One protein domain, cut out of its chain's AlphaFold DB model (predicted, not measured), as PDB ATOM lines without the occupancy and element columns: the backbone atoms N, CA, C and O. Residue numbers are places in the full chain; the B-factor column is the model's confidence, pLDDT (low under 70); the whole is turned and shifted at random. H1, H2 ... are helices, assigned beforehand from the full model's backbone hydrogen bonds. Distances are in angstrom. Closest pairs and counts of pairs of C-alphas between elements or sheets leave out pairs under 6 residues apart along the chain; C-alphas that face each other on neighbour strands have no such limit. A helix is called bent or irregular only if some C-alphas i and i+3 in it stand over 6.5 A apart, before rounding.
ATOM      1  N   TYR A   2      -4.446  39.813  88.068       44.09
ATOM      2  CA  TYR A   2      -4.124  39.539  89.488       44.09
ATOM      3  C   TYR A   2      -5.305  39.639  90.480       44.09
ATOM      4  O   TYR A   2      -5.364  38.897  91.458       44.09
ATOM      5  N   PHE A   3      -6.292  40.499  90.207       45.66
ATOM      6  CA  PHE A   3      -7.468  40.670  91.069       45.66
ATOM      7  C   PHE A   3      -8.382  39.433  91.159       45.66
ATOM      8  O   PHE A   3      -9.039  39.245  92.179       45.66
ATOM      9  N   TYR A   4      -8.424  38.568  90.139       49.12
ATOM     10  CA  TYR A   4      -9.299  37.388  90.164       49.12
ATOM     11  C   TYR A   4      -8.746  36.268  91.054       49.12
ATOM     12  O   TYR A   4      -9.512  35.654  91.793       49.12
ATOM     13  N   CYS A   5      -7.426  36.061  91.077       47.56
ATOM     14  CA  CYS A   5      -6.822  35.027  91.924       47.56
ATOM     15  C   CYS A   5      -6.869  35.374  93.427       47.56
ATOM     16  O   CYS A   5      -7.179  34.500  94.237       47.56
ATOM     17  N   LEU A   6      -6.718  36.651  93.805       51.25
ATOM     18  CA  LEU A   6      -6.967  37.119  95.183       51.25
ATOM     19  C   LEU A   6      -8.447  36.993  95.603       51.25
ATOM     20  O   LEU A   6      -8.756  36.784  96.778       51.25
ATOM     21  N   ASN A   7      -9.380  37.106  94.652       46.25
ATOM     22  CA  ASN A   7     -10.810  36.964  94.926       46.25
ATOM     23  C   ASN A   7     -11.249  35.502  95.097       46.25
ATOM     24  O   ASN A   7     -12.144  35.249  95.905       46.25
ATOM     25  N   ILE A   8     -10.606  34.541  94.421       50.75
ATOM     26  CA  ILE A   8     -10.845  33.106  94.655       50.75
ATOM     27  C   ILE A   8     -10.534  32.759  96.118       50.75
ATOM     28  O   ILE A   8     -11.396  32.201  96.799       50.75
ATOM     29  N   GLU A   9      -9.387  33.202  96.646       46.25
ATOM     30  CA  GLU A   9      -9.025  33.009  98.062       46.25
ATOM     31  C   GLU A   9     -10.039  33.636  99.033       46.25
ATOM     32  O   GLU A   9     -10.453  32.988  99.995       46.25
ATOM     33  N   LYS A  10     -10.536  34.852  98.758       45.59
ATOM     34  CA  LYS A  10     -11.575  35.490  99.593       45.59
ATOM     35  C   LYS A  10     -12.959  34.832  99.482       45.59
ATOM     36  O   LYS A  10     -13.755  34.927 100.421       45.59
ATOM     37  N   SER A  11     -13.278  34.187  98.360       42.31
ATOM     38  CA  SER A  11     -14.583  33.546  98.125       42.31
ATOM     39  C   SER A  11     -14.716  32.165  98.791       42.31
ATOM     40  O   SER A  11     -15.811  31.786  99.229       42.31
ATOM     41  N   GLU A  12     -13.605  31.441  98.959       46.88
ATOM     42  CA  GLU A  12     -13.581  30.134  99.628       46.88
ATOM     43  C   GLU A  12     -13.822  30.250 101.147       46.88
ATOM     44  O   GLU A  12     -14.513  29.404 101.729       46.88
ATOM     45  N   ASP A  13     -13.358  31.326 101.794       45.56
ATOM     46  CA  ASP A  13     -13.579  31.550 103.233       45.56
ATOM     47  C   ASP A  13     -15.034  31.893 103.585       45.56
ATOM     48  O   ASP A  13     -15.542  31.481 104.633       45.56
ATOM     49  N   ARG A  14     -15.774  32.552 102.682       47.16
ATOM     50  CA  ARG A  14     -17.220  32.782 102.878       47.16
ATOM     51  C   ARG A  14     -18.050  31.512 102.668       47.16
ATOM     52  O   ARG A  14     -19.076  31.337 103.330       47.16
ATOM     53  N   SER A  15     -17.600  30.601 101.805       44.47
ATOM     54  CA  SER A  15     -18.310  29.348 101.509       44.47
ATOM     55  C   SER A  15     -18.147  28.290 102.608       44.47
ATOM     56  O   SER A  15     -19.091  27.546 102.890       44.47
ATOM     57  N   LYS A  16     -17.008  28.269 103.316       46.56
ATOM     58  CA  LYS A  16     -16.794  27.380 104.475       46.56
ATOM     59  C   LYS A  16     -17.773  27.668 105.618       46.56
ATOM     60  O   LYS A  16     -18.392  26.729 106.125       46.56
ATOM     61  N   LYS A  17     -18.019  28.946 105.941       45.53
ATOM     62  CA  LYS A  17     -18.913  29.353 107.046       45.53
ATOM     63  C   LYS A  17     -20.379  28.948 106.825       45.53
ATOM     64  O   LYS A  17     -21.064  28.589 107.773       45.53
ATOM     65  N   LYS A  18     -20.851  28.902 105.573       46.66
ATOM     66  CA  LYS A  18     -22.243  28.522 105.242       46.66
ATOM     67  C   LYS A  18     -22.480  27.000 105.225       46.66
ATOM     68  O   LYS A  18     -23.623  26.553 105.326       46.66
ATOM     69  N   SER A  19     -21.420  26.198 105.087       43.44
ATOM     70  CA  SER A  19     -21.507  24.730 105.008       43.44
ATOM     71  C   SER A  19     -21.524  24.033 106.378       43.44
ATOM     72  O   SER A  19     -22.197  23.010 106.529       43.44
ATOM     73  N   GLU A  20     -20.872  24.612 107.394       52.03
ATOM     74  CA  GLU A  20     -20.895  24.096 108.774       52.03
ATOM     75  C   GLU A  20     -22.279  24.249 109.427       52.03
ATOM     76  O   GLU A  20     -22.795  23.287 110.007       52.03
ATOM     77  N   ASP A  21     -22.951  25.388 109.229       50.34
ATOM     78  CA  ASP A  21     -24.298  25.630 109.773       50.34
ATOM     79  C   ASP A  21     -25.357  24.680 109.189       50.34
ATOM     80  O   ASP A  21     -26.223  24.166 109.905       50.34
ATOM     81  N   LYS A  22     -25.258  24.334 107.896       51.91
ATOM     82  CA  LYS A  22     -26.146  23.330 107.277       51.91
ATOM     83  C   LYS A  22     -25.881  21.910 107.790       51.91
ATOM     84  O   LYS A  22     -26.815  21.108 107.861       51.91
ATOM     85  N   LYS A  23     -24.639  21.584 108.163       50.31
ATOM     86  CA  LYS A  23     -24.253  20.257 108.674       50.31
ATOM     87  C   LYS A  23     -24.669  20.064 110.137       50.31
ATOM     88  O   LYS A  23     -25.117  18.971 110.486       50.31
ATOM     89  N   ARG A  24     -24.632  21.121 110.962       55.06
ATOM     90  CA  ARG A  24     -25.199  21.118 112.327       55.06
ATOM     91  C   ARG A  24     -26.719  20.925 112.321       55.06
ATOM     92  O   ARG A  24     -27.217  20.082 113.061       55.06
ATOM     93  N   LYS A  25     -27.445  21.587 111.409       53.94
ATOM     94  CA  LYS A  25     -28.915  21.471 111.310       53.94
ATOM     95  C   LYS A  25     -29.405  20.074 110.889       53.94
ATOM     96  O   LYS A  25     -30.457  19.635 111.337       53.94
ATOM     97  N   ARG A  26     -28.636  19.337 110.073       49.94
ATOM     98  CA  ARG A  26     -28.975  17.951 109.680       49.94
ATOM     99  C   ARG A  26     -28.685  16.911 110.768       49.94
ATOM    100  O   ARG A  26     -29.388  15.913 110.836       49.94
ATOM    101  N   ARG A  27     -27.686  17.142 111.630       51.97
ATOM    102  CA  ARG A  27     -27.365  16.230 112.744       51.97
ATOM    103  C   ARG A  27     -28.396  16.273 113.875       51.97
ATOM    104  O   ARG A  27     -28.594  15.251 114.515       51.97
ATOM    105  N   ALA A  28     -29.068  17.407 114.080       53.12
ATOM    106  CA  ALA A  28     -30.173  17.502 115.038       53.12
ATOM    107  C   ALA A  28     -31.407  16.708 114.569       53.12
ATOM    108  O   ALA A  28     -31.975  15.953 115.345       53.12
ATOM    109  N   LYS A  29     -31.745  16.781 113.273       53.00
ATOM    110  CA  LYS A  29     -32.937  16.117 112.720       53.00
ATOM    111  C   LYS A  29     -32.856  14.579 112.704       53.00
ATOM    112  O   LYS A  29     -33.864  13.918 112.878       53.00
ATOM    113  N   ILE A  30     -31.662  14.001 112.544       50.34
ATOM    114  CA  ILE A  30     -31.467  12.534 112.540       50.34
ATOM    115  C   ILE A  30     -31.518  11.937 113.964       50.34
ATOM    116  O   ILE A  30     -31.671  10.727 114.124       50.34
ATOM    117  N   ARG A  31     -31.380  12.765 115.011       49.31
ATOM    118  CA  ARG A  31     -31.404  12.288 116.401       49.31
ATOM    119  C   ARG A  31     -32.828  12.094 116.935       49.31
ATOM    120  O   ARG A  31     -33.004  11.206 117.753       49.31
ATOM    121  N   GLU A  32     -33.815  12.835 116.430       51.78
ATOM    122  CA  GLU A  32     -35.230  12.659 116.810       51.78
ATOM    123  C   GLU A  32     -35.895  11.453 116.116       51.78
ATOM    124  O   GLU A  32     -36.693  10.762 116.733       51.78
ATOM    125  N   GLU A  33     -35.519  11.106 114.878       48.62
ATOM    126  CA  GLU A  33     -36.139   9.976 114.147       48.62
ATOM    127  C   GLU A  33     -35.665   8.575 114.597       48.62
ATOM    128  O   GLU A  33     -36.259   7.571 114.207       48.62
ATOM    129  N   ASN A  34     -34.605   8.466 115.408       43.84
ATOM    130  CA  ASN A  34     -34.063   7.168 115.847       43.84
ATOM    131  C   ASN A  34     -34.548   6.710 117.232       43.84
ATOM    132  O   ASN A  34     -34.251   5.582 117.624       43.84
ATOM    133  N   GLU A  35     -35.298   7.535 117.964       48.19
ATOM    134  CA  GLU A  35     -35.819   7.162 119.288       48.19
ATOM    135  C   GLU A  35     -37.151   6.389 119.205       48.19
ATOM    136  O   GLU A  35     -37.530   5.699 120.147       48.19
ATOM    137  N   GLU A  36     -37.814   6.391 118.041       44.69
ATOM    138  CA  GLU A  36     -39.137   5.772 117.847       44.69
ATOM    139  C   GLU A  36     -39.096   4.334 117.280       44.69
ATOM    140  O   GLU A  36     -40.126   3.677 117.156       44.69
ATOM    141  N   LYS A  37     -37.912   3.792 116.949       45.53
ATOM    142  CA  LYS A  37     -37.780   2.498 116.236       45.53
ATOM    143  C   LYS A  37     -37.115   1.364 117.026       45.53
ATOM    144  O   LYS A  37     -36.707   0.364 116.441       45.53
ATOM    145  N   SER A  38     -37.011   1.496 118.346       42.78
ATOM    146  CA  SER A  38     -36.273   0.568 119.219       42.78
ATOM    147  C   SER A  38     -37.086  -0.610 119.785       42.78
ATOM    148  O   SER A  38     -36.593  -1.285 120.685       42.78
ATOM    149  N   LYS A  39     -38.296  -0.911 119.281       48.03
ATOM    150  CA  LYS A  39     -39.157  -1.947 119.893       48.03
ATOM    151  C   LYS A  39     -39.304  -3.298 119.197       48.03
ATOM    152  O   LYS A  39     -39.797  -4.201 119.853       48.03
ATOM    153  N   ASP A  40     -38.823  -3.510 117.975       46.47
ATOM    154  CA  ASP A  40     -39.028  -4.806 117.307       46.47
ATOM    155  C   ASP A  40     -37.796  -5.266 116.529       46.47
ATOM    156  O   ASP A  40     -37.563  -4.805 115.411       46.47
ATOM    157  N   LYS A  41     -37.020  -6.188 117.117       43.94
ATOM    158  CA  LYS A  41     -36.394  -7.360 116.456       43.94
ATOM    159  C   LYS A  41     -35.297  -7.972 117.324       43.94
ATOM    160  O   LYS A  41     -34.107  -7.898 117.031       43.94
ATOM    161  N   SER A  42     -35.722  -8.654 118.374       42.91
ATOM    162  CA  SER A  42     -34.979  -9.758 118.974       42.91
ATOM    163  C   SER A  42     -35.605 -11.067 118.487       42.91
ATOM    164  O   SER A  42     -36.655 -11.468 118.970       42.91
ATOM    165  N   LYS A  43     -34.981 -11.704 117.492       42.28
ATOM    166  CA  LYS A  43     -35.001 -13.162 117.260       42.28
ATOM    167  C   LYS A  43     -33.976 -13.478 116.161       42.28
ATOM    168  O   LYS A  43     -34.093 -12.979 115.051       42.28
ATOM    169  N   GLU A  44     -32.819 -14.031 116.517       41.09
ATOM    170  CA  GLU A  44     -32.588 -15.480 116.665       41.09
ATOM    171  C   GLU A  44     -32.081 -16.072 115.340       41.09
ATOM    172  O   GLU A  44     -32.866 -16.357 114.441       41.09
ATOM    173  N   LYS A  45     -30.752 -16.213 115.217       39.84
ATOM    174  CA  LYS A  45     -30.113 -17.347 114.529       39.84
ATOM    175  C   LYS A  45     -28.598 -17.353 114.747       39.84
ATOM    176  O   LYS A  45     -27.844 -16.639 114.091       39.84
ATOM    177  N   SER A  46     -28.190 -18.144 115.731       51.12
ATOM    178  CA  SER A  46     -26.906 -18.845 115.771       51.12
ATOM    179  C   SER A  46     -26.930 -20.051 114.816       51.12
ATOM    180  O   SER A  46     -27.999 -20.390 114.316       51.12
ATOM    181  N   GLU A  47     -25.771 -20.710 114.669       39.59
ATOM    182  CA  GLU A  47     -25.479 -21.939 113.889       39.59
ATOM    183  C   GLU A  47     -25.065 -21.656 112.426       39.59
ATOM    184  O   GLU A  47     -25.652 -20.817 111.759       39.59
ATOM    185  N   ASP A  48     -24.029 -22.252 111.833       41.34
ATOM    186  CA  ASP A  48     -23.175 -23.369 112.231       41.34
ATOM    187  C   ASP A  48     -21.826 -23.282 111.484       41.34
ATOM    188  O   ASP A  48     -21.687 -22.616 110.454       41.34
ATOM    189  N   LYS A  49     -20.820 -23.949 112.043       43.81
ATOM    190  CA  LYS A  49     -19.464 -24.102 111.519       43.81
ATOM    191  C   LYS A  49     -19.406 -25.130 110.387       43.81
ATOM    192  O   LYS A  49     -20.184 -26.071 110.334       43.81
ATOM    193  N   SER A  50     -18.286 -25.039 109.666       43.94
ATOM    194  CA  SER A  50     -17.637 -26.081 108.858       43.94
ATOM    195  C   SER A  50     -18.287 -26.391 107.510       43.94
ATOM    196  O   SER A  50     -19.488 -26.596 107.425       43.94
ATOM    197  N   LYS A  51     -17.473 -26.473 106.448       37.12
ATOM    198  CA  LYS A  51     -17.100 -27.763 105.850       37.12
ATOM    199  C   LYS A  51     -16.295 -27.587 104.547       37.12
ATOM    200  O   LYS A  51     -16.665 -26.832 103.660       37.12
ATOM    201  N   ASP A  52     -15.200 -28.334 104.530       39.81
ATOM    202  CA  ASP A  52     -14.466 -28.952 103.428       39.81
ATOM    203  C   ASP A  52     -13.643 -28.168 102.398       39.81
ATOM    204  O   ASP A  52     -14.017 -27.195 101.753       39.81
ATOM    205  N   LYS A  53     -12.440 -28.728 102.293       43.75
ATOM    206  CA  LYS A  53     -11.258 -28.405 101.528       43.75
ATOM    207  C   LYS A  53     -10.861 -29.744 100.920       43.75
ATOM    208  O   LYS A  53     -10.278 -30.547 101.638       43.75
ATOM    209  N   SER A  54     -11.148 -29.979  99.648       40.97
ATOM    210  CA  SER A  54     -10.502 -31.043  98.873       40.97
ATOM    211  C   SER A  54     -10.897 -30.979  97.402       40.97
ATOM    212  O   SER A  54     -12.052 -30.728  97.079       40.97
ATOM    213  N   GLU A  55      -9.891 -31.291  96.578       40.06
ATOM    214  CA  GLU A  55      -9.973 -31.812  95.207       40.06
ATOM    215  C   GLU A  55     -10.349 -30.789  94.112       40.06
ATOM    216  O   GLU A  55     -11.167 -29.906  94.297       40.06
ATOM    217  N   GLU A  56      -9.695 -30.753  92.949       39.03
ATOM    218  CA  GLU A  56      -9.227 -31.904  92.187       39.03
ATOM    219  C   GLU A  56      -8.060 -31.536  91.248       39.03
ATOM    220  O   GLU A  56      -8.049 -30.521  90.549       39.03
ATOM    221  N   LYS A  57      -7.049 -32.405  91.278       43.19
ATOM    222  CA  LYS A  57      -5.866 -32.477  90.417       43.19
ATOM    223  C   LYS A  57      -6.258 -33.322  89.200       43.19
ATOM    224  O   LYS A  57      -6.592 -34.481  89.395       43.19
ATOM    225  N   SER A  58      -6.162 -32.805  87.976       44.50
ATOM    226  CA  SER A  58      -5.922 -33.620  86.764       44.50
ATOM    227  C   SER A  58      -5.904 -32.744  85.509       44.50
ATOM    228  O   SER A  58      -6.928 -32.201  85.109       44.50
ATOM    229  N   LYS A  59      -4.723 -32.575  84.896       42.97
ATOM    230  CA  LYS A  59      -4.505 -32.247  83.465       42.97
ATOM    231  C   LYS A  59      -3.004 -32.051  83.222       42.97
ATOM    232  O   LYS A  59      -2.565 -30.948  82.906       42.97
ATOM    233  N   ASP A  60      -2.213 -33.107  83.418       52.44
ATOM    234  CA  ASP A  60      -0.747 -33.018  83.281       52.44
ATOM    235  C   ASP A  60      -0.102 -34.087  82.386       52.44
ATOM    236  O   ASP A  60       1.108 -34.236  82.400       52.44
ATOM    237  N   GLU A  61      -0.862 -34.794  81.543       54.16
ATOM    238  CA  GLU A  61      -0.278 -35.853  80.687       54.16
ATOM    239  C   GLU A  61      -0.391 -35.587  79.175       54.16
ATOM    240  O   GLU A  61       0.184 -36.301  78.362       54.16
ATOM    241  N   SER A  62      -1.073 -34.516  78.749       51.50
ATOM    242  CA  SER A  62      -1.297 -34.243  77.313       51.50
ATOM    243  C   SER A  62      -0.282 -33.281  76.680       51.50
ATOM    244  O   SER A  62      -0.321 -33.053  75.472       51.50
ATOM    245  N   LYS A  63       0.600 -32.661  77.477       49.16
ATOM    246  CA  LYS A  63       1.534 -31.619  77.000       49.16
ATOM    247  C   LYS A  63       2.918 -32.149  76.640       49.16
ATOM    248  O   LYS A  63       3.636 -31.479  75.901       49.16
ATOM    249  N   GLU A  64       3.289 -33.320  77.141       52.28
ATOM    250  CA  GLU A  64       4.630 -33.879  76.961       52.28
ATOM    251  C   GLU A  64       4.820 -34.449  75.546       52.28
ATOM    252  O   GLU A  64       5.783 -34.097  74.869       52.28
ATOM    253  N   TYR A  65       3.817 -35.153  75.008       56.94
ATOM    254  CA  TYR A  65       3.847 -35.673  73.631       56.94
ATOM    255  C   TYR A  65       3.919 -34.587  72.545       56.94
ATOM    256  O   TYR A  65       4.522 -34.789  71.494       56.94
ATOM    257  N   GLN A  66       3.328 -33.415  72.791       56.00
ATOM    258  CA  GLN A  66       3.375 -32.295  71.843       56.00
ATOM    259  C   GLN A  66       4.765 -31.641  71.796       56.00
ATOM    260  O   GLN A  66       5.154 -31.103  70.762       56.00
ATOM    261  N   ARG A  67       5.531 -31.688  72.897       58.31
ATOM    262  CA  ARG A  67       6.879 -31.102  72.956       58.31
ATOM    263  C   ARG A  67       7.895 -31.930  72.182       58.31
ATOM    264  O   ARG A  67       8.675 -31.353  71.429       58.31
ATOM    265  N   GLU A  68       7.830 -33.252  72.307       59.03
ATOM    266  CA  GLU A  68       8.746 -34.152  71.597       59.03
ATOM    267  C   GLU A  68       8.539 -34.105  70.078       59.03
ATOM    268  O   GLU A  68       9.503 -33.990  69.322       59.03
ATOM    269  N   ALA A  69       7.285 -34.049  69.612       61.47
ATOM    270  CA  ALA A  69       6.991 -33.930  68.183       61.47
ATOM    271  C   ALA A  69       7.545 -32.630  67.564       61.47
ATOM    272  O   ALA A  69       8.047 -32.634  66.439       61.47
ATOM    273  N   ILE A  70       7.498 -31.515  68.302       63.72
ATOM    274  CA  ILE A  70       8.040 -30.227  67.842       63.72
ATOM    275  C   ILE A  70       9.573 -30.261  67.806       63.72
ATOM    276  O   ILE A  70      10.172 -29.753  66.858       63.72
ATOM    277  N   PHE A  71      10.216 -30.876  68.802       63.41
ATOM    278  CA  PHE A  71      11.676 -30.961  68.859       63.41
ATOM    279  C   PHE A  71      12.240 -31.844  67.738       63.41
ATOM    280  O   PHE A  71      13.232 -31.490  67.100       63.41
ATOM    281  N   GLN A  72      11.556 -32.948  67.436       67.50
ATOM    282  CA  GLN A  72      11.930 -33.866  66.363       67.50
ATOM    283  C   GLN A  72      11.677 -33.276  64.965       67.50
ATOM    284  O   GLN A  72      12.431 -33.547  64.033       67.50
ATOM    285  N   PHE A  73      10.666 -32.413  64.815       67.31
ATOM    286  CA  PHE A  73      10.440 -31.659  63.580       67.31
ATOM    287  C   PHE A  73      11.505 -30.572  63.366       67.31
ATOM    288  O   PHE A  73      12.028 -30.429  62.264       67.31
ATOM    289  N   LEU A  74      11.877 -29.833  64.417       60.75
ATOM    290  CA  LEU A  74      12.868 -28.752  64.337       60.75
ATOM    291  C   LEU A  74      14.299 -29.256  64.105       60.75
ATOM    292  O   LEU A  74      15.079 -28.561  63.457       60.75
ATOM    293  N   SER A  75      14.642 -30.458  64.575       67.56
ATOM    294  CA  SER A  75      15.957 -31.067  64.323       67.56
ATOM    295  C   SER A  75      16.124 -31.609  62.898       67.56
ATOM    296  O   SER A  75      17.249 -31.867  62.472       67.56
ATOM    297  N   SER A  76      15.029 -31.736  62.137       65.44
ATOM    298  CA  SER A  76      15.043 -32.160  60.732       65.44
ATOM    299  C   SER A  76      15.354 -31.024  59.749       65.44
ATOM    300  O   SER A  76      15.505 -31.288  58.552       65.44
ATOM    301  N   PHE A  77      15.446 -29.770  60.204       65.19
ATOM    302  CA  PHE A  77      15.809 -28.653  59.336       65.19
ATOM    303  C   PHE A  77      17.330 -28.450  59.330       65.19
ATOM    304  O   PHE A  77      17.931 -28.308  60.397       65.19
ATOM    305  N   PRO A  78      17.983 -28.408  58.151       67.38
ATOM    306  CA  PRO A  78      19.394 -28.057  58.063       67.38
ATOM    307  C   PRO A  78      19.596 -26.652  58.633       67.38
ATOM    308  O   PRO A  78      18.768 -25.770  58.411       67.38
ATOM    309  N   ALA A  79      20.688 -26.454  59.375       59.41
ATOM    310  CA  ALA A  79      21.028 -25.187  60.009       59.41
ATOM    311  C   ALA A  79      21.130 -24.071  58.956       59.41
ATOM    312  O   ALA A  79      22.173 -23.863  58.337       59.41
ATOM    313  N   ILE A  80      20.031 -23.351  58.736       60.47
ATOM    314  CA  ILE A  80      20.051 -22.112  57.974       60.47
ATOM    315  C   ILE A  80      20.862 -21.147  58.833       60.47
ATOM    316  O   ILE A  80      20.466 -20.814  59.950       60.47
ATOM    317  N   SER A  81      22.027 -20.740  58.329       49.97
ATOM    318  CA  SER A  81      22.815 -19.645  58.886       49.97
ATOM    319  C   SER A  81      22.001 -18.361  58.724       49.97
ATOM    320  O   SER A  81      22.122 -17.640  57.738       49.97
ATOM    321  N   ILE A  82      21.072 -18.135  59.652       56.81
ATOM    322  CA  ILE A  82      20.352 -16.875  59.765       56.81
ATOM    323  C   ILE A  82      21.360 -15.896  60.371       56.81
ATOM    324  O   ILE A  82      21.840 -16.148  61.480       56.81
ATOM    325  N   PRO A  83      21.712 -14.799  59.681       53.91
ATOM    326  CA  PRO A  83      22.506 -13.746  60.286       53.91
ATOM    327  C   PRO A  83      21.713 -13.210  61.473       53.91
ATOM    328  O   PRO A  83      20.618 -12.669  61.301       53.91
ATOM    329  N   THR A  84      22.240 -13.386  62.681       57.06
ATOM    330  CA  THR A  84      21.682 -12.797  63.895       57.06
ATOM    331  C   THR A  84      21.864 -11.285  63.800       57.06
ATOM    332  O   THR A  84      22.852 -10.727  64.265       57.06
ATOM    333  N   MET A  85      20.938 -10.604  63.126       48.09
ATOM    334  CA  MET A  85      20.804  -9.159  63.231       48.09
ATOM    335  C   MET A  85      20.349  -8.890  64.662       48.09
ATOM    336  O   MET A  85      19.179  -9.084  64.997       48.09
ATOM    337  N   GLU A  86      21.294  -8.516  65.523       52.56
ATOM    338  CA  GLU A  86      21.009  -7.967  66.842       52.56
ATOM    339  C   GLU A  86      20.101  -6.744  66.675       52.56
ATOM    340  O   GLU A  86      20.548  -5.621  66.456       52.56
ATOM    341  N   LEU A  87      18.789  -6.949  66.782       46.06
ATOM    342  CA  LEU A  87      17.858  -5.858  67.019       46.06
ATOM    343  C   LEU A  87      17.959  -5.494  68.503       46.06
ATOM    344  O   LEU A  87      17.084  -5.811  69.311       46.06
ATOM    345  N   THR A  88      19.023  -4.788  68.880       47.12
ATOM    346  CA  THR A  88      19.041  -4.018  70.124       47.12
ATOM    347  C   THR A  88      18.113  -2.814  69.965       47.12
ATOM    348  O   THR A  88      18.543  -1.665  69.977       47.12
ATOM    349  N   ASN A  89      16.804  -3.054  69.858       53.19
ATOM    350  CA  ASN A  89      15.791  -2.051  70.181       53.19
ATOM    351  C   ASN A  89      15.720  -1.929  71.710       53.19
ATOM    352  O   ASN A  89      14.695  -2.171  72.347       53.19
ATOM    353  N   GLN A  90      16.840  -1.533  72.315       44.28
ATOM    354  CA  GLN A  90      16.837  -0.911  73.626       44.28
ATOM    355  C   GLN A  90      16.278   0.498  73.438       44.28
ATOM    356  O   GLN A  90      16.995   1.494  73.471       44.28
ATOM    357  N   VAL A  91      14.967   0.589  73.197       55.41
ATOM    358  CA  VAL A  91      14.252   1.840  73.415       55.41
ATOM    359  C   VAL A  91      14.295   2.037  74.919       55.41
ATOM    360  O   VAL A  91      13.459   1.500  75.648       55.41
ATOM    361  N   GLU A  92      15.319   2.742  75.399       57.94
ATOM    362  CA  GLU A  92      15.335   3.256  76.758       57.94
ATOM    363  C   GLU A  92      13.970   3.900  76.989       57.94
ATOM    364  O   GLU A  92      13.602   4.872  76.321       57.94
ATOM    365  N   LYS A  93      13.159   3.301  77.868       62.44
ATOM    366  CA  LYS A  93      11.817   3.800  78.170       62.44
ATOM    367  C   LYS A  93      11.980   5.130  78.894       62.44
ATOM    368  O   LYS A  93      12.012   5.176  80.124       62.44
ATOM    369  N   LYS A  94      12.123   6.216  78.129       71.62
ATOM    370  CA  LYS A  94      12.260   7.572  78.658       71.62
ATOM    371  C   LYS A  94      11.043   7.859  79.528       71.62
ATOM    372  O   LYS A  94       9.904   7.824  79.068       71.62
ATOM    373  N   LYS A  95      11.285   8.093  80.817       83.88
ATOM    374  CA  LYS A  95      10.224   8.379  81.781       83.88
ATOM    375  C   LYS A  95       9.577   9.719  81.434       83.88
ATOM    376  O   LYS A  95      10.266  10.733  81.354       83.88
ATOM    377  N   VAL A  96       8.255   9.717  81.286       91.62
ATOM    378  CA  VAL A  96       7.455  10.931  81.089       91.62
ATOM    379  C   VAL A  96       7.661  11.888  82.265       91.62
ATOM    380  O   VAL A  96       7.578  11.481  83.429       91.62
ATOM    381  N   ARG A  97       7.914  13.167  81.969       93.12
ATOM    382  CA  ARG A  97       8.111  14.212  82.978       93.12
ATOM    383  C   ARG A  97       7.083  15.320  82.784       93.12
ATOM    384  O   ARG A  97       7.146  16.075  81.823       93.12
ATOM    385  N   PHE A  98       6.199  15.461  83.766       94.00
ATOM    386  CA  PHE A  98       5.231  16.551  83.814       94.00
ATOM    387  C   PHE A  98       5.836  17.804  84.448       94.00
ATOM    388  O   PHE A  98       6.480  17.738  85.497       94.00
ATOM    389  N   HIS A  99       5.593  18.948  83.820       92.00
ATOM    390  CA  HIS A  99       5.910  20.275  84.338       92.00
ATOM    391  C   HIS A  99       4.776  21.246  84.000       92.00
ATOM    392  O   HIS A  99       3.913  20.936  83.183       92.00
ATOM    393  N   MET A 100       4.819  22.452  84.569       91.75
ATOM    394  CA  MET A 100       3.722  23.427  84.518       91.75
ATOM    395  C   MET A 100       3.127  23.642  83.116       91.75
ATOM    396  O   MET A 100       1.917  23.550  82.944       91.75
ATOM    397  N   LYS A 101       3.967  23.873  82.097       93.56
ATOM    398  CA  LYS A 101       3.502  24.067  80.710       93.56
ATOM    399  C   LYS A 101       2.731  22.856  80.156       93.56
ATOM    400  O   LYS A 101       1.699  23.051  79.527       93.56
ATOM    401  N   ILE A 102       3.202  21.631  80.420       95.69
ATOM    402  CA  ILE A 102       2.520  20.394  80.007       95.69
ATOM    403  C   ILE A 102       1.197  20.250  80.759       95.69
ATOM    404  O   ILE A 102       0.197  19.902  80.148       95.69
ATOM    405  N   ASP A 103       1.175  20.545  82.063       95.88
ATOM    406  CA  ASP A 103      -0.050  20.457  82.864       95.88
ATOM    407  C   ASP A 103      -1.121  21.433  82.355       95.88
ATOM    408  O   ASP A 103      -2.266  21.041  82.173       95.88
ATOM    409  N   ILE A 104      -0.756  22.690  82.080       95.75
ATOM    410  CA  ILE A 104      -1.686  23.689  81.529       95.75
ATOM    411  C   ILE A 104      -2.205  23.251  80.159       95.75
ATOM    412  O   ILE A 104      -3.405  23.339  79.919       95.75
ATOM    413  N   PHE A 105      -1.320  22.778  79.277       97.00
ATOM    414  CA  PHE A 105      -1.710  22.291  77.954       97.00
ATOM    415  C   PHE A 105      -2.689  21.116  78.066       97.00
ATOM    416  O   PHE A 105      -3.786  21.178  77.528       97.00
ATOM    417  N   LEU A 106      -2.338  20.101  78.860       97.31
ATOM    418  CA  LEU A 106      -3.187  18.939  79.117       97.31
ATOM    419  C   LEU A 106      -4.575  19.343  79.626       97.31
ATOM    420  O   LEU A 106      -5.573  18.797  79.174       97.31
ATOM    421  N   LEU A 107      -4.652  20.286  80.568       97.56
ATOM    422  CA  LEU A 107      -5.933  20.704  81.136       97.56
ATOM    423  C   LEU A 107      -6.820  21.437  80.122       97.56
ATOM    424  O   LEU A 107      -8.029  21.230  80.152       97.56
ATOM    425  N   LYS A 108      -6.240  22.242  79.221       97.62
ATOM    426  CA  LYS A 108      -6.992  22.881  78.127       97.62
ATOM    427  C   LYS A 108      -7.590  21.839  77.190       97.62
ATOM    428  O   LYS A 108      -8.800  21.810  77.008       97.62
ATOM    429  N   GLU A 109      -6.768  20.909  76.720       97.50
ATOM    430  CA  GLU A 109      -7.222  19.859  75.804       97.50
ATOM    431  C   GLU A 109      -8.285  18.937  76.431       97.50
ATOM    432  O   GLU A 109      -9.206  18.471  75.761       97.50
ATOM    433  N   VAL A 110      -8.199  18.689  77.744       97.25
ATOM    434  CA  VAL A 110      -9.226  17.942  78.490       97.25
ATOM    435  C   VAL A 110     -10.563  18.687  78.509       97.25
ATOM    436  O   VAL A 110     -11.605  18.037  78.420       97.25
ATOM    437  N   LEU A 111     -10.556  20.016  78.639       96.75
ATOM    438  CA  LEU A 111     -11.780  20.818  78.587       96.75
ATOM    439  C   LEU A 111     -12.377  20.834  77.180       96.75
ATOM    440  O   LEU A 111     -13.581  20.625  77.044       96.75
ATOM    441  N   ASP A 112     -11.537  21.002  76.162       96.25
ATOM    442  CA  ASP A 112     -11.979  21.118  74.770       96.25
ATOM    443  C   ASP A 112     -12.517  19.788  74.224       96.25
ATOM    444  O   ASP A 112     -13.575  19.744  73.596       96.25
ATOM    445  N   SER A 113     -11.830  18.676  74.506       94.38
ATOM    446  CA  SER A 113     -12.203  17.355  73.977       94.38
ATOM    447  C   SER A 113     -13.159  16.569  74.883       94.38
ATOM    448  O   SER A 113     -13.768  15.602  74.436       94.38
ATOM    449  N   ASN A 114     -13.286  16.937  76.162       94.38
ATOM    450  CA  ASN A 114     -14.070  16.223  77.179       94.38
ATOM    451  C   ASN A 114     -13.878  14.685  77.170       94.38
ATOM    452  O   ASN A 114     -14.787  13.911  76.837       94.38
ATOM    453  N   PRO A 115     -12.720  14.187  77.629       95.19
ATOM    454  CA  PRO A 115     -12.400  12.764  77.610       95.19
ATOM    455  C   PRO A 115     -13.155  11.938  78.667       95.19
ATOM    456  O   PRO A 115     -12.960  10.724  78.778       95.19
ATOM    457  N   TYR A 116     -14.018  12.565  79.473       93.75
ATOM    458  CA  TYR A 116     -14.921  11.843  80.368       93.75
ATOM    459  C   TYR A 116     -16.085  11.217  79.596       93.75
ATOM    460  O   TYR A 116     -16.504  10.116  79.943       93.75
ATOM    461  N   ALA A 117     -16.549  11.862  78.521       90.69
ATOM    462  CA  ALA A 117     -17.648  11.365  77.697       90.69
ATOM    463  C   ALA A 117     -17.295  10.084  76.927       90.69
ATOM    464  O   ALA A 117     -18.132   9.190  76.806       90.69
ATOM    465  N   ASN A 118     -16.058   9.981  76.434       91.50
ATOM    466  CA  ASN A 118     -15.577   8.825  75.684       91.50
ATOM    467  C   ASN A 118     -14.136   8.482  76.078       91.50
ATOM    468  O   ASN A 118     -13.227   9.304  75.979       91.50
ATOM    469  N   HIS A 119     -13.918   7.229  76.484       90.56
ATOM    470  CA  HIS A 119     -12.619   6.763  76.958       90.56
ATOM    471  C   HIS A 119     -11.524   6.779  75.878       90.56
ATOM    472  O   HIS A 119     -10.351   6.936  76.214       90.56
ATOM    473  N   ASN A 120     -11.883   6.643  74.598       94.81
ATOM    474  CA  ASN A 120     -10.910   6.645  73.503       94.81
ATOM    475  C   ASN A 120     -10.218   8.002  73.326       94.81
ATOM    476  O   ASN A 120      -9.051   8.024  72.954       94.81
ATOM    477  N   ILE A 121     -10.866   9.098  73.730       96.38
ATOM    478  CA  ILE A 121     -10.307  10.455  73.645       96.38
ATOM    479  C   ILE A 121      -9.000  10.565  74.444       96.38
ATOM    480  O   ILE A 121      -8.076  11.261  74.039       96.38
ATOM    481  N   TRP A 122      -8.847   9.819  75.546       97.06
ATOM    482  CA  TRP A 122      -7.579   9.787  76.285       97.06
ATOM    483  C   TRP A 122      -6.409   9.242  75.457       97.06
ATOM    484  O   TRP A 122      -5.262   9.612  75.712       97.06
ATOM    485  N   LYS A 123      -6.670   8.337  74.507       96.75
ATOM    486  CA  LYS A 123      -5.644   7.799  73.603       96.75
ATOM    487  C   LYS A 123      -5.265   8.835  72.551       96.75
ATOM    488  O   LYS A 123      -4.074   9.037  72.332       96.75
ATOM    489  N   ASP A 124      -6.254   9.518  71.989       96.88
ATOM    490  CA  ASP A 124      -6.046  10.560  70.979       96.88
ATOM    491  C   ASP A 124      -5.261  11.741  71.571       96.88
ATOM    492  O   ASP A 124      -4.250  12.166  71.014       96.88
ATOM    493  N   LEU A 125      -5.630  12.176  72.783       96.88
ATOM    494  CA  LEU A 125      -4.882  13.174  73.553       96.88
ATOM    495  C   LEU A 125      -3.441  12.738  73.830       96.88
ATOM    496  O   LEU A 125      -2.520  13.545  73.745       96.88
ATOM    497  N   ALA A 126      -3.218  11.461  74.151       96.62
ATOM    498  CA  ALA A 126      -1.870  10.955  74.386       96.62
ATOM    499  C   ALA A 126      -1.007  10.987  73.122       96.62
ATOM    500  O   ALA A 126       0.155  11.380  73.208       96.62
ATOM    501  N   ALA A 127      -1.568  10.624  71.966       96.19
ATOM    502  CA  ALA A 127      -0.873  10.715  70.686       96.19
ATOM    503  C   ALA A 127      -0.530  12.174  70.337       96.19
ATOM    504  O   ALA A 127       0.608  12.469  69.975       96.19
ATOM    505  N   MET A 128      -1.481  13.091  70.531       96.38
ATOM    506  CA  MET A 128      -1.283  14.523  70.307       96.38
ATOM    507  C   MET A 128      -0.184  15.098  71.211       96.38
ATOM    508  O   MET A 128       0.758  15.726  70.733       96.38
ATOM    509  N   MET A 129      -0.244  14.829  72.518       96.12
ATOM    510  CA  MET A 129       0.776  15.295  73.462       96.12
ATOM    511  C   MET A 129       2.152  14.682  73.197       96.12
ATOM    512  O   MET A 129       3.169  15.339  73.423       96.12
ATOM    513  N   ALA A 130       2.201  13.430  72.733       94.94
ATOM    514  CA  ALA A 130       3.453  12.787  72.357       94.94
ATOM    515  C   ALA A 130       4.113  13.476  71.158       94.94
ATOM    516  O   ALA A 130       5.332  13.646  71.167       94.94
ATOM    517  N   ALA A 131       3.318  13.925  70.182       94.44
ATOM    518  CA  ALA A 131       3.804  14.708  69.050       94.44
ATOM    519  C   ALA A 131       4.294  16.104  69.478       94.44
ATOM    520  O   ALA A 131       5.402  16.494  69.120       94.44
ATOM    521  N   GLU A 132       3.515  16.821  70.295       95.50
ATOM    522  CA  GLU A 132       3.822  18.200  70.712       95.50
ATOM    523  C   GLU A 132       5.083  18.296  71.589       95.50
ATOM    524  O   GLU A 132       5.951  19.140  71.382       95.50
ATOM    525  N   PHE A 133       5.211  17.418  72.586       94.12
ATOM    526  CA  PHE A 133       6.271  17.510  73.597       94.12
ATOM    527  C   PHE A 133       7.395  16.488  73.409       94.12
ATOM    528  O   PHE A 133       8.308  16.443  74.237       94.12
ATOM    529  N   GLN A 134       7.326  15.658  72.363       93.19
ATOM    530  CA  GLN A 134       8.337  14.643  72.033       93.19
ATOM    531  C   GLN A 134       8.642  13.703  73.218       93.19
ATOM    532  O   GLN A 134       9.781  13.292  73.452       93.19
ATOM    533  N   GLN A 135       7.609  13.370  74.000       93.00
ATOM    534  CA  GLN A 135       7.679  12.444  75.134       93.00
ATOM    535  C   GLN A 135       6.702  11.277  74.943       93.00
ATOM    536  O   GLN A 135       5.632  11.463  74.367       93.00
ATOM    537  N   PRO A 136       7.008  10.077  75.467       93.25
ATOM    538  CA  PRO A 136       6.183   8.888  75.262       93.25
ATOM    539  C   PRO A 136       4.950   8.868  76.187       93.25
ATOM    540  O   PRO A 136       4.842   8.032  77.088       93.25
ATOM    541  N   PHE A 137       4.016   9.804  75.997       94.81
ATOM    542  CA  PHE A 137       2.759   9.837  76.745       94.81
ATOM    543  C   PHE A 137       1.855   8.650  76.398       94.81
ATOM    544  O   PHE A 137       1.820   8.161  75.273       94.81
ATOM    545  N   ASN A 138       1.068   8.210  77.378       95.25
ATOM    546  CA  ASN A 138      -0.025   7.265  77.173       95.25
ATOM    547  C   ASN A 138      -1.278   7.731  77.928       95.25
ATOM    548  O   ASN A 138      -1.198   8.505  78.885       95.25
ATOM    549  N   ALA A 139      -2.438   7.217  77.511       96.44
ATOM    550  CA  ALA A 139      -3.748   7.569  78.065       96.44
ATOM    551  C   ALA A 139      -3.808   7.439  79.596       96.44
ATOM    552  O   ALA A 139      -4.390   8.275  80.288       96.44
ATOM    553  N   ARG A 140      -3.166   6.395  80.136       95.81
ATOM    554  CA  ARG A 140      -3.115   6.141  81.574       95.81
ATOM    555  C   ARG A 140      -2.350   7.243  82.306       95.81
ATOM    556  O   ARG A 140      -2.871   7.774  83.281       95.81
ATOM    557  N   ASN A 141      -1.162   7.613  81.826       95.06
ATOM    558  CA  ASN A 141      -0.347   8.662  82.435       95.06
ATOM    559  C   ASN A 141      -1.066  10.010  82.444       95.06
ATOM    560  O   ASN A 141      -1.004  10.707  83.453       95.06
ATOM    561  N   LEU A 142      -1.771  10.360  81.364       96.94
ATOM    562  CA  LEU A 142      -2.537  11.605  81.306       96.94
ATOM    563  C   LEU A 142      -3.683  11.605  82.319       96.94
ATOM    564  O   LEU A 142      -3.796  12.529  83.123       96.94
ATOM    565  N   ARG A 143      -4.488  10.540  82.345       96.88
ATOM    566  CA  ARG A 143      -5.606  10.420  83.288       96.88
ATOM    567  C   ARG A 143      -5.136  10.449  84.743       96.88
ATOM    568  O   ARG A 143      -5.696  11.182  85.555       96.88
ATOM    569  N   GLU A 144      -4.108   9.669  85.075       96.50
ATOM    570  CA  GLU A 144      -3.517   9.650  86.417       96.50
ATOM    571  C   GLU A 144      -2.961  11.024  86.798       96.50
ATOM    572  O   GLU A 144      -3.145  11.462  87.936       96.50
ATOM    573  N   ARG A 145      -2.341  11.740  85.849       96.62
ATOM    574  CA  ARG A 145      -1.856  13.101  86.083       96.62
ATOM    575  C   ARG A 145      -2.997  14.063  86.392       96.62
ATOM    576  O   ARG A 145      -2.890  14.792  87.374       96.62
ATOM    577  N   VAL A 146      -4.075  14.054  85.610       96.88
ATOM    578  CA  VAL A 146      -5.242  14.923  85.846       96.88
ATOM    579  C   VAL A 146      -5.862  14.638  87.216       96.88
ATOM    580  O   VAL A 146      -6.093  15.563  87.990       96.88
ATOM    581  N   GLU A 147      -6.068  13.368  87.572       96.06
ATOM    582  CA  GLU A 147      -6.615  13.002  88.887       96.06
ATOM    583  C   GLU A 147      -5.671  13.401  90.036       96.06
ATOM    584  O   GLU A 147      -6.131  13.874  91.077       96.06
ATOM    585  N   TYR A 148      -4.352  13.277  89.849       94.31
ATOM    586  CA  TYR A 148      -3.366  13.774  90.808       94.31
ATOM    587  C   TYR A 148      -3.453  15.297  90.979       94.31
ATOM    588  O   TYR A 148      -3.500  15.775  92.112       94.31
ATOM    589  N   LEU A 149      -3.517  16.057  89.881       93.75
ATOM    590  CA  LEU A 149      -3.629  17.517  89.928       93.75
ATOM    591  C   LEU A 149      -4.912  17.956  90.643       93.75
ATOM    592  O   LEU A 149      -4.852  18.811  91.523       93.75
ATOM    593  N   LEU A 150      -6.048  17.315  90.349       93.81
ATOM    594  CA  LEU A 150      -7.318  17.553  91.042       93.81
ATOM    595  C   LEU A 150      -7.221  17.237  92.543       93.81
ATOM    596  O   LEU A 150      -7.699  18.004  93.383       93.81
ATOM    597  N   LYS A 151      -6.574  16.123  92.906       92.69
ATOM    598  CA  LYS A 151      -6.366  15.742  94.309       92.69
ATOM    599  C   LYS A 151      -5.546  16.793  95.050       92.69
ATOM    600  O   LYS A 151      -5.953  17.220  96.128       92.69
ATOM    601  N   VAL A 152      -4.424  17.229  94.480       89.19
ATOM    602  CA  VAL A 152      -3.569  18.265  95.081       89.19
ATOM    603  C   VAL A 152      -4.311  19.597  95.175       89.19
ATOM    604  O   VAL A 152      -4.277  20.237  96.220       89.19
ATOM    605  N   PHE A 153      -5.048  19.981  94.132       88.38
ATOM    606  CA  PHE A 153      -5.817  21.226  94.089       88.38
ATOM    607  C   PHE A 153      -6.897  21.313  95.174       88.38
ATOM    608  O   PHE A 153      -7.070  22.357  95.798       88.38
ATOM    609  N   THR A 154      -7.588  20.205  95.448       87.88
ATOM    610  CA  THR A 154      -8.613  20.141  96.509       87.88
ATOM    611  C   THR A 154      -8.038  19.992  97.920       87.88
ATOM    612  O   THR A 154      -8.776  20.084  98.904       87.88
ATOM    613  N   SER A 155      -6.731  19.756  98.040       85.75
ATOM    614  CA  SER A 155      -6.059  19.521  99.316       85.75
ATOM    615  C   SER A 155      -5.611  20.838  99.964       85.75
ATOM    616  O   SER A 155      -5.249  21.802  99.292       85.75
ATOM    617  N   LYS A 156      -5.591  20.878 101.304       65.69
ATOM    618  CA  LYS A 156      -5.221  22.071 102.101       65.69
ATOM    619  C   LYS A 156      -3.769  22.538 101.896       65.69
ATOM    620  O   LYS A 156      -3.434  23.649 102.281       65.69
ATOM    621  N   GLU A 157      -2.931  21.713 101.274       63.50
ATOM    622  CA  GLU A 157      -1.520  21.990 100.970       63.50
ATOM    623  C   GLU A 157      -1.321  22.934  99.769       63.50
ATOM    624  O   GLU A 157      -0.199  23.365  99.502       63.50
ATOM    625  N   ARG A 158      -2.397  23.310  99.060       64.69
ATOM    626  CA  ARG A 158      -2.362  24.184  97.872       64.69
ATOM    627  C   ARG A 158      -1.624  25.510  98.099       64.69
ATOM    628  O   ARG A 158      -0.943  25.986  97.192       64.69
ATOM    629  N   SER A 159      -1.749  26.113  99.282       60.91
ATOM    630  CA  SER A 159      -1.139  27.413  99.602       60.91
ATOM    631  C   SER A 159       0.373  27.339  99.844       60.91
ATOM    632  O   SER A 159       1.060  28.335  99.642       60.91
ATOM    633  N   LEU A 160       0.914  26.171 100.209       57.59
ATOM    634  CA  LEU A 160       2.322  26.015 100.598       57.59
ATOM    635  C   LEU A 160       3.287  25.930  99.401       57.59
ATOM    636  O   LEU A 160       4.496  26.063  99.569       57.59
ATOM    637  N   ILE A 161       2.770  25.704  98.188       59.72
ATOM    638  CA  ILE A 161       3.584  25.401  96.995       59.72
ATOM    639  C   ILE A 161       3.873  26.659  96.150       59.72
ATOM    640  O   ILE A 161       4.710  26.626  95.246       59.72
ATOM    641  N   ARG A 162       3.238  27.803  96.444       65.56
ATOM    642  CA  ARG A 162       3.494  29.053  95.711       65.56
ATOM    643  C   ARG A 162       4.820  29.666  96.165       65.56
ATOM    644  O   ARG A 162       4.891  30.325  97.194       65.56
ATOM    645  N   LYS A 163       5.881  29.454  95.384       57.28
ATOM    646  CA  LYS A 163       7.117  30.244  95.484       57.28
ATOM    647  C   LYS A 163       7.065  31.381  94.461       57.28
ATOM    648  O   LYS A 163       6.657  31.167  93.319       57.28
ATOM    649  N   SER A 164       7.446  32.577  94.907       49.97
ATOM    650  CA  SER A 164       7.498  33.814  94.117       49.97
ATOM    651  C   SER A 164       8.276  33.598  92.810       49.97
ATOM    652  O   SER A 164       9.402  33.103  92.848       49.97
ATOM    653  N   GLY A 165       7.655  33.906  91.665       59.81
ATOM    654  CA  GLY A 165       8.288  33.841  90.339       59.81
ATOM    655  C   GLY A 165       7.380  33.389  89.185       59.81
ATOM    656  O   GLY A 165       7.523  33.898  88.081       59.81
ATOM    657  N   ASN A 166       6.401  32.501  89.424       69.25
ATOM    658  CA  ASN A 166       5.580  31.888  88.352       69.25
ATOM    659  C   ASN A 166       4.055  32.008  88.569       69.25
ATOM    660  O   ASN A 166       3.282  31.185  88.074       69.25
ATOM    661  N   GLU A 167       3.603  33.003  89.329       73.94
ATOM    662  CA  GLU A 167       2.227  33.071  89.847       73.94
ATOM    663  C   GLU A 167       1.130  33.037  88.766       73.94
ATOM    664  O   GLU A 167       0.105  32.384  88.958       73.94
ATOM    665  N   GLU A 168       1.364  33.627  87.592       81.19
ATOM    666  CA  GLU A 168       0.393  33.631  86.485       81.19
ATOM    667  C   GLU A 168       0.095  32.229  85.933       81.19
ATOM    668  O   GLU A 168      -1.055  31.898  85.628       81.19
ATOM    669  N   GLN A 169       1.118  31.376  85.839       85.31
ATOM    670  CA  GLN A 169       0.961  30.001  85.362       85.31
ATOM    671  C   GLN A 169       0.191  29.157  86.381       85.31
ATOM    672  O   GLN A 169      -0.692  28.387  86.006       85.31
ATOM    673  N   TYR A 170       0.483  29.336  87.673       85.38
ATOM    674  CA  TYR A 170      -0.265  28.682  88.747       85.38
ATOM    675  C   TYR A 170      -1.727  29.129  88.761       85.38
ATOM    676  O   TYR A 170      -2.610  28.283  88.847       85.38
ATOM    677  N   CYS A 171      -1.984  30.432  88.616       85.19
ATOM    678  CA  CYS A 171      -3.334  30.986  88.543       85.19
ATOM    679  C   CYS A 171      -4.108  30.403  87.349       85.19
ATOM    680  O   CYS A 171      -5.216  29.898  87.518       85.19
ATOM    681  N   SER A 172      -3.493  30.375  86.161       88.94
ATOM    682  CA  SER A 172      -4.096  29.785  84.957       88.94
ATOM    683  C   SER A 172      -4.423  28.304  85.147       88.94
ATOM    684  O   SER A 172      -5.517  27.858  84.816       88.94
ATOM    685  N   ARG A 173      -3.491  27.531  85.714       91.62
ATOM    686  CA  ARG A 173      -3.703  26.110  86.002       91.62
ATOM    687  C   ARG A 173      -4.835  25.898  87.010       91.62
ATOM    688  O   ARG A 173      -5.638  24.995  86.822       91.62
ATOM    689  N   ASP A 174      -4.889  26.693  88.076       90.44
ATOM    690  CA  ASP A 174      -5.911  26.571  89.122       90.44
ATOM    691  C   ASP A 174      -7.318  26.886  88.582       90.44
ATOM    692  O   ASP A 174      -8.261  26.175  88.923       90.44
ATOM    693  N   LEU A 175      -7.454  27.882  87.697       91.56
ATOM    694  CA  LEU A 175      -8.712  28.162  86.991       91.56
ATOM    695  C   LEU A 175      -9.157  26.961  86.147       91.56
ATOM    696  O   LEU A 175     -10.264  26.458  86.325       91.56
ATOM    697  N   LEU A 176      -8.254  26.434  85.313       95.06
ATOM    698  CA  LEU A 176      -8.533  25.253  84.493       95.06
ATOM    699  C   LEU A 176      -8.902  24.032  85.349       95.06
ATOM    700  O   LEU A 176      -9.749  23.233  84.963       95.06
ATOM    701  N   LEU A 177      -8.282  23.862  86.520       94.81
ATOM    702  CA  LEU A 177      -8.590  22.751  87.422       94.81
ATOM    703  C   LEU A 177      -9.985  22.858  88.039       94.81
ATOM    704  O   LEU A 177     -10.615  21.818  88.242       94.81
ATOM    705  N   GLU A 178     -10.484  24.063  88.321       94.31
ATOM    706  CA  GLU A 178     -11.866  24.242  88.779       94.31
ATOM    707  C   GLU A 178     -12.869  23.890  87.668       94.31
ATOM    708  O   GLU A 178     -13.843  23.173  87.922       94.31
ATOM    709  N   ASP A 179     -12.585  24.285  86.427       96.00
ATOM    710  CA  ASP A 179     -13.423  23.950  85.272       96.00
ATOM    711  C   ASP A 179     -13.419  22.436  85.001       96.00
ATOM    712  O   ASP A 179     -14.476  21.810  84.895       96.00
ATOM    713  N   VAL A 180     -12.242  21.795  84.999       96.56
ATOM    714  CA  VAL A 180     -12.107  20.337  84.802       96.56
ATOM    715  C   VAL A 180     -12.800  19.564  85.926       96.56
ATOM    716  O   VAL A 180     -13.435  18.531  85.693       96.56
ATOM    717  N   LYS A 181     -12.709  20.053  87.166       95.19
ATOM    718  CA  LYS A 181     -13.413  19.475  88.318       95.19
ATOM    719  C   LYS A 181     -14.927  19.546  88.133       95.19
ATOM    720  O   LYS A 181     -15.606  18.565  88.445       95.19
ATOM    721  N   THR A 182     -15.437  20.671  87.638       95.19
ATOM    722  CA  THR A 182     -16.862  20.857  87.334       95.19
ATOM    723  C   THR A 182     -17.295  19.889  86.236       95.19
ATOM    724  O   THR A 182     -18.165  19.056  86.486       95.19
ATOM    725  N   LEU A 183     -16.578  19.860  85.106       94.94
ATOM    726  CA  LEU A 183     -16.816  18.943  83.987       94.94
ATOM    727  C   LEU A 183     -16.897  17.472  84.434       94.94
ATOM    728  O   LEU A 183     -17.826  16.738  84.092       94.94
ATOM    729  N   ARG A 184     -15.941  17.037  85.261       94.62
ATOM    730  CA  ARG A 184     -15.903  15.676  85.817       94.62
ATOM    731  C   ARG A 184     -17.110  15.375  86.706       94.62
ATOM    732  O   ARG A 184     -17.616  14.250  86.696       94.62
ATOM    733  N   ASN A 185     -17.535  16.330  87.529       93.81
ATOM    734  CA  ASN A 185     -18.660  16.147  88.448       93.81
ATOM    735  C   ASN A 185     -20.001  16.142  87.712       93.81
ATOM    736  O   ASN A 185     -20.864  15.320  88.038       93.81
ATOM    737  N   ASP A 186     -20.151  16.988  86.698       92.38
ATOM    738  CA  ASP A 186     -21.331  17.022  85.838       92.38
ATOM    739  C   ASP A 186     -21.494  15.686  85.125       92.38
ATOM    740  O   ASP A 186     -22.559  15.070  85.188       92.38
ATOM    741  N   PHE A 187     -20.403  15.151  84.571       91.25
ATOM    742  CA  PHE A 187     -20.423  13.842  83.933       91.25
ATOM    743  C   PHE A 187     -20.835  12.714  84.895       91.25
ATOM    744  O   PHE A 187     -21.694  11.894  84.567       91.25
ATOM    745  N   LYS A 188     -20.292  12.694  86.120       90.69
ATOM    746  CA  LYS A 188     -20.695  11.719  87.154       90.69
ATOM    747  C   LYS A 188     -22.172  11.840  87.527       90.69
ATOM    748  O   LYS A 188     -22.852  10.829  87.700       90.69
ATOM    749  N   THR A 189     -22.669  13.067  87.638       91.00
ATOM    750  CA  THR A 189     -24.073  13.342  87.965       91.00
ATOM    751  C   THR A 189     -24.989  12.875  86.836       91.00
ATOM    752  O   THR A 189     -25.982  12.193  87.089       91.00
ATOM    753  N   MET A 190     -24.624  13.150  85.582       88.44
ATOM    754  CA  MET A 190     -25.349  12.672  84.404       88.44
ATOM    755  C   MET A 190     -25.392  11.144  84.334       88.44
ATOM    756  O   MET A 190     -26.458  10.586  84.083       88.44
ATOM    757  N   GLN A 191     -24.273  10.459  84.591       88.00
ATOM    758  CA  GLN A 191     -24.244   8.995  84.629       88.00
ATOM    759  C   GLN A 191     -25.160   8.430  85.722       88.00
ATOM    760  O   GLN A 191     -25.956   7.538  85.445       88.00
ATOM    761  N   SER A 192     -25.113   8.983  86.938       89.31
ATOM    762  CA  SER A 192     -25.990   8.538  88.029       89.31
ATOM    763  C   SER A 192     -27.473   8.743  87.707       89.31
ATOM    764  O   SER A 192     -28.291   7.871  87.991       89.31
ATOM    765  N   ASN A 193     -27.824   9.867  87.078       89.12
ATOM    766  CA  ASN A 193     -29.202  10.148  86.680       89.12
ATOM    767  C   ASN A 193     -29.702   9.199  85.582       89.12
ATOM    768  O   ASN A 193     -30.873   8.824  85.605       89.12
ATOM    769  N   ARG A 194     -28.833   8.793  84.644       87.88
ATOM    770  CA  ARG A 194     -29.172   7.790  83.619       87.88
ATOM    771  C   ARG A 194     -29.496   6.440  84.255       87.88
ATOM    772  O   ARG A 194     -30.585   5.934  84.023       87.88
ATOM    773  N   LEU A 195     -28.641   5.951  85.156       83.81
ATOM    774  CA  LEU A 195     -28.865   4.679  85.858       83.81
ATOM    775  C   LEU A 195     -30.200   4.657  86.619       83.81
ATOM    776  O   LEU A 195     -30.976   3.720  86.481       83.81
ATOM    777  N   ARG A 196     -30.527   5.736  87.342       86.06
ATOM    778  CA  ARG A 196     -31.821   5.860  88.045       86.06
ATOM    779  C   ARG A 196     -33.019   5.834  87.098       86.06
ATOM    780  O   ARG A 196     -34.081   5.317  87.444       86.06
ATOM    781  N   LYS A 197     -32.879   6.440  85.916       88.25
ATOM    782  CA  LYS A 197     -33.932   6.437  84.897       88.25
ATOM    783  C   LYS A 197     -34.133   5.030  84.338       88.25
ATOM    784  O   LYS A 197     -35.279   4.620  84.184       88.25
ATOM    785  N   ASP A 198     -33.049   4.299  84.099       87.56
ATOM    786  CA  ASP A 198     -33.093   2.926  83.595       87.56
ATOM    787  C   ASP A 198     -33.741   1.979  84.619       87.56
ATOM    788  O   ASP A 198     -34.666   1.253  84.265       87.56
ATOM    789  N   GLU A 199     -33.386   2.090  85.905       88.31
ATOM    790  CA  GLU A 199     -34.043   1.365  87.011       88.31
ATOM    791  C   GLU A 199     -35.551   1.656  87.082       88.31
ATOM    792  O   GLU A 199     -36.373   0.755  87.250       88.31
ATOM    793  N   THR A 200     -35.933   2.928  86.923       91.44
ATOM    794  CA  THR A 200     -37.343   3.343  86.954       91.44
ATOM    795  C   THR A 200     -38.118   2.795  85.755       91.44
ATOM    796  O   THR A 200     -39.286   2.431  85.889       91.44
ATOM    797  N   ASN A 201     -37.494   2.756  84.576       91.12
ATOM    798  CA  ASN A 201     -38.108   2.208  83.371       91.12
ATOM    799  C   ASN A 201     -38.284   0.691  83.489       91.12
ATOM    800  O   ASN A 201     -39.353   0.188  83.160       91.12
ATOM    801  N   GLU A 202     -37.287  -0.017  84.017       91.06
ATOM    802  CA  GLU A 202     -37.356  -1.463  84.229       91.06
ATOM    803  C   GLU A 202     -38.441  -1.840  85.246       91.06
ATOM    804  O   GLU A 202     -39.272  -2.706  84.984       91.06
ATOM    805  N   ALA A 203     -38.538  -1.111  86.363       89.56
ATOM    806  CA  ALA A 203     -39.591  -1.330  87.357       89.56
ATOM    807  C   ALA A 203     -41.011  -1.118  86.794       89.56
ATOM    808  O   ALA A 203     -41.954  -1.779  87.233       89.56
ATOM    809  N   LYS A 204     -41.182  -0.201  85.831       90.44
ATOM    810  CA  LYS A 204     -42.460  -0.024  85.121       90.44
ATOM    811  C   LYS A 204     -42.755  -1.207  84.204       90.44
ATOM    812  O   LYS A 204     -43.854  -1.737  84.274       90.44
ATOM    813  N   ARG A 205     -41.767  -1.673  83.430       91.50
ATOM    814  CA  ARG A 205     -41.928  -2.841  82.546       91.50
ATOM    815  C   ARG A 205     -42.328  -4.093  83.322       91.50
ATOM    816  O   ARG A 205     -43.291  -4.737  82.936       91.50
ATOM    817  N   LEU A 206     -41.672  -4.375  84.451       91.62
ATOM    818  CA  LEU A 206     -42.021  -5.513  85.311       91.62
ATOM    819  C   LEU A 206     -43.437  -5.406  85.892       91.62
ATOM    820  O   LEU A 206     -44.113  -6.416  86.068       91.62
ATOM    821  N   ARG A 207     -43.907  -4.186  86.189       88.62
ATOM    822  CA  ARG A 207     -45.286  -3.961  86.641       88.62
ATOM    823  C   ARG A 207     -46.291  -4.237  85.522       88.62
ATOM    824  O   ARG A 207     -47.298  -4.887  85.781       88.62
ATOM    825  N   ASP A 208     -46.017  -3.749  84.318       91.69
ATOM    826  CA  ASP A 208     -46.898  -3.922  83.160       91.69
ATOM    827  C   ASP A 208     -46.940  -5.398  82.711       91.69
ATOM    828  O   ASP A 208     -48.006  -5.923  82.397       91.69
ATOM    829  N   GLU A 209     -45.806  -6.102  82.766       90.75
ATOM    830  CA  GLU A 209     -45.711  -7.542  82.493       90.75
ATOM    831  C   GLU A 209     -46.459  -8.379  83.543       90.75
ATOM    832  O   GLU A 209     -47.246  -9.257  83.188       90.75
ATOM    833  N   ALA A 210     -46.299  -8.066  84.835       89.31
ATOM    834  CA  ALA A 210     -47.042  -8.735  85.903       89.31
ATOM    835  C   ALA A 210     -48.560  -8.505  85.800       89.31
ATOM    836  O   ALA A 210     -49.333  -9.400  86.137       89.31
ATOM    837  N   ALA A 211     -48.992  -7.332  85.324       88.31
ATOM    838  CA  ALA A 211     -50.402  -7.047  85.075       88.31
ATOM    839  C   ALA A 211     -50.956  -7.865  83.895       88.31
ATOM    840  O   ALA A 211     -52.085  -8.345  83.963       88.31
ATOM    841  N   HIS A 212     -50.161  -8.068  82.841       80.69
ATOM    842  CA  HIS A 212     -50.554  -8.891  81.697       80.69
ATOM    843  C   HIS A 212     -50.608 -10.395  82.005       80.69
ATOM    844  O   HIS A 212     -51.416 -11.093  81.405       80.69
ATOM    845  N   ALA A 213     -49.794 -10.897  82.937       80.31
ATOM    846  CA  ALA A 213     -49.749 -12.319  83.295       80.31
ATOM    847  C   ALA A 213     -50.898 -12.794  84.216       80.31
ATOM    848  O   ALA A 213     -50.977 -13.983  84.520       80.31
ATOM    849  N   GLN A 214     -51.759 -11.889  84.698       69.69
ATOM    850  CA  GLN A 214     -52.895 -12.209  85.582       69.69
ATOM    851  C   GLN A 214     -54.240 -12.371  84.846       69.69
ATOM    852  O   GLN A 214     -55.268 -12.526  85.504       69.69
TER     853      GLN A 214
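This is residues 2 to 214 of the 215 residues of an uncharacterized protein of Apolygus lucorum (UniProt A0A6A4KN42). Three short helices, H3, H4 and H5, pack into a small head at the first half of the long helix H7, on which H3 and H5 pack, and residues 192 to 214, of which 192 to 212 belong to H7, stick out as an arm. Residues 10 to 92, with most of H1 and the whole of H2, swing away from this head as a wide, open loop that stands free. The printed part has 213 residues with seven named helices, H1 to H7 in order, and no named strand; the class is all helix. It is extended, with a radius of gyration of the C-alphas of 30.8 A and spans of 87 by 69 by 44 A.

Find C-alpha 2 at (-4.124, 39.539, 89.488); from there H1 runs 49.4 A to residue 32. H2 is residues 64 to 74, 15.9 A. Look next at C-alpha 100, at (3.722, 23.427, 84.518), where H3 begins; it ends at residue 113, after 20.0 A. H4 is residues 121 to 133, 18.0 A, and H5 residues 139 to 154, 22.8 A. H6, residues 156 to 161, 10.7 A, is irregular: C-alphas 156 and 159 are 7.2 A apart. H7 runs 67.9 A from residue 167 to C-alpha 212 at (-50.554, -8.891, 81.697).

Start at Cys 5 of H1: its C-alpha is 6.3 A from that of Cys 171 of H7, the closest pair of two helices that are close but not clearly touching. They run the same way at a tilt of 36 degrees, only just steep. H2 touches no helix. H3 touches residues 169 to 183 of H7, closest at the C-alphas of Ile 104 and Arg 173, 5.5 A, at a shallow tilt of 33 degrees, only just short of steep. H3 and H4 form a helical hairpin, closest at the C-alphas of Ser 113 and Ile 121, 7.2 A. Residues 122 to 126 of H4 touch residues 139 to 143 of H5, about perpendicular at 89 degrees, with the C-alphas of Trp 122 and Ala 139 closest at 4.8 A. Residues 149 to 153 of H5 touch residues 174 to 181 of H7, about perpendicular at 74 degrees; the C-alphas of Leu 150 and Leu 177 are closest, 6.5 A. H6 is close to H5 but not clearly touching, its closest C-alphas, Val 152 and Arg 158, 6.7 A apart. In H2, H3, H4, H5 and H7 every O i to N i+4 pair is within hydrogen-bond range; in H1 16 of 27 are, in H6 0 of 2, with 1 of 3 O i to N i+3 pairs.

The C-alphas farthest apart are those of Glu 36 and Pro 78, 90.2 A. The printed part has no cut. The links H1 to H2 and H2 to H3 are long, 31 and 25 residues. Look at the B-factor column: the mean pLDDT of the printed part is 72.3, and residues 2 to 93, 156 to 166 and 214 are under 70.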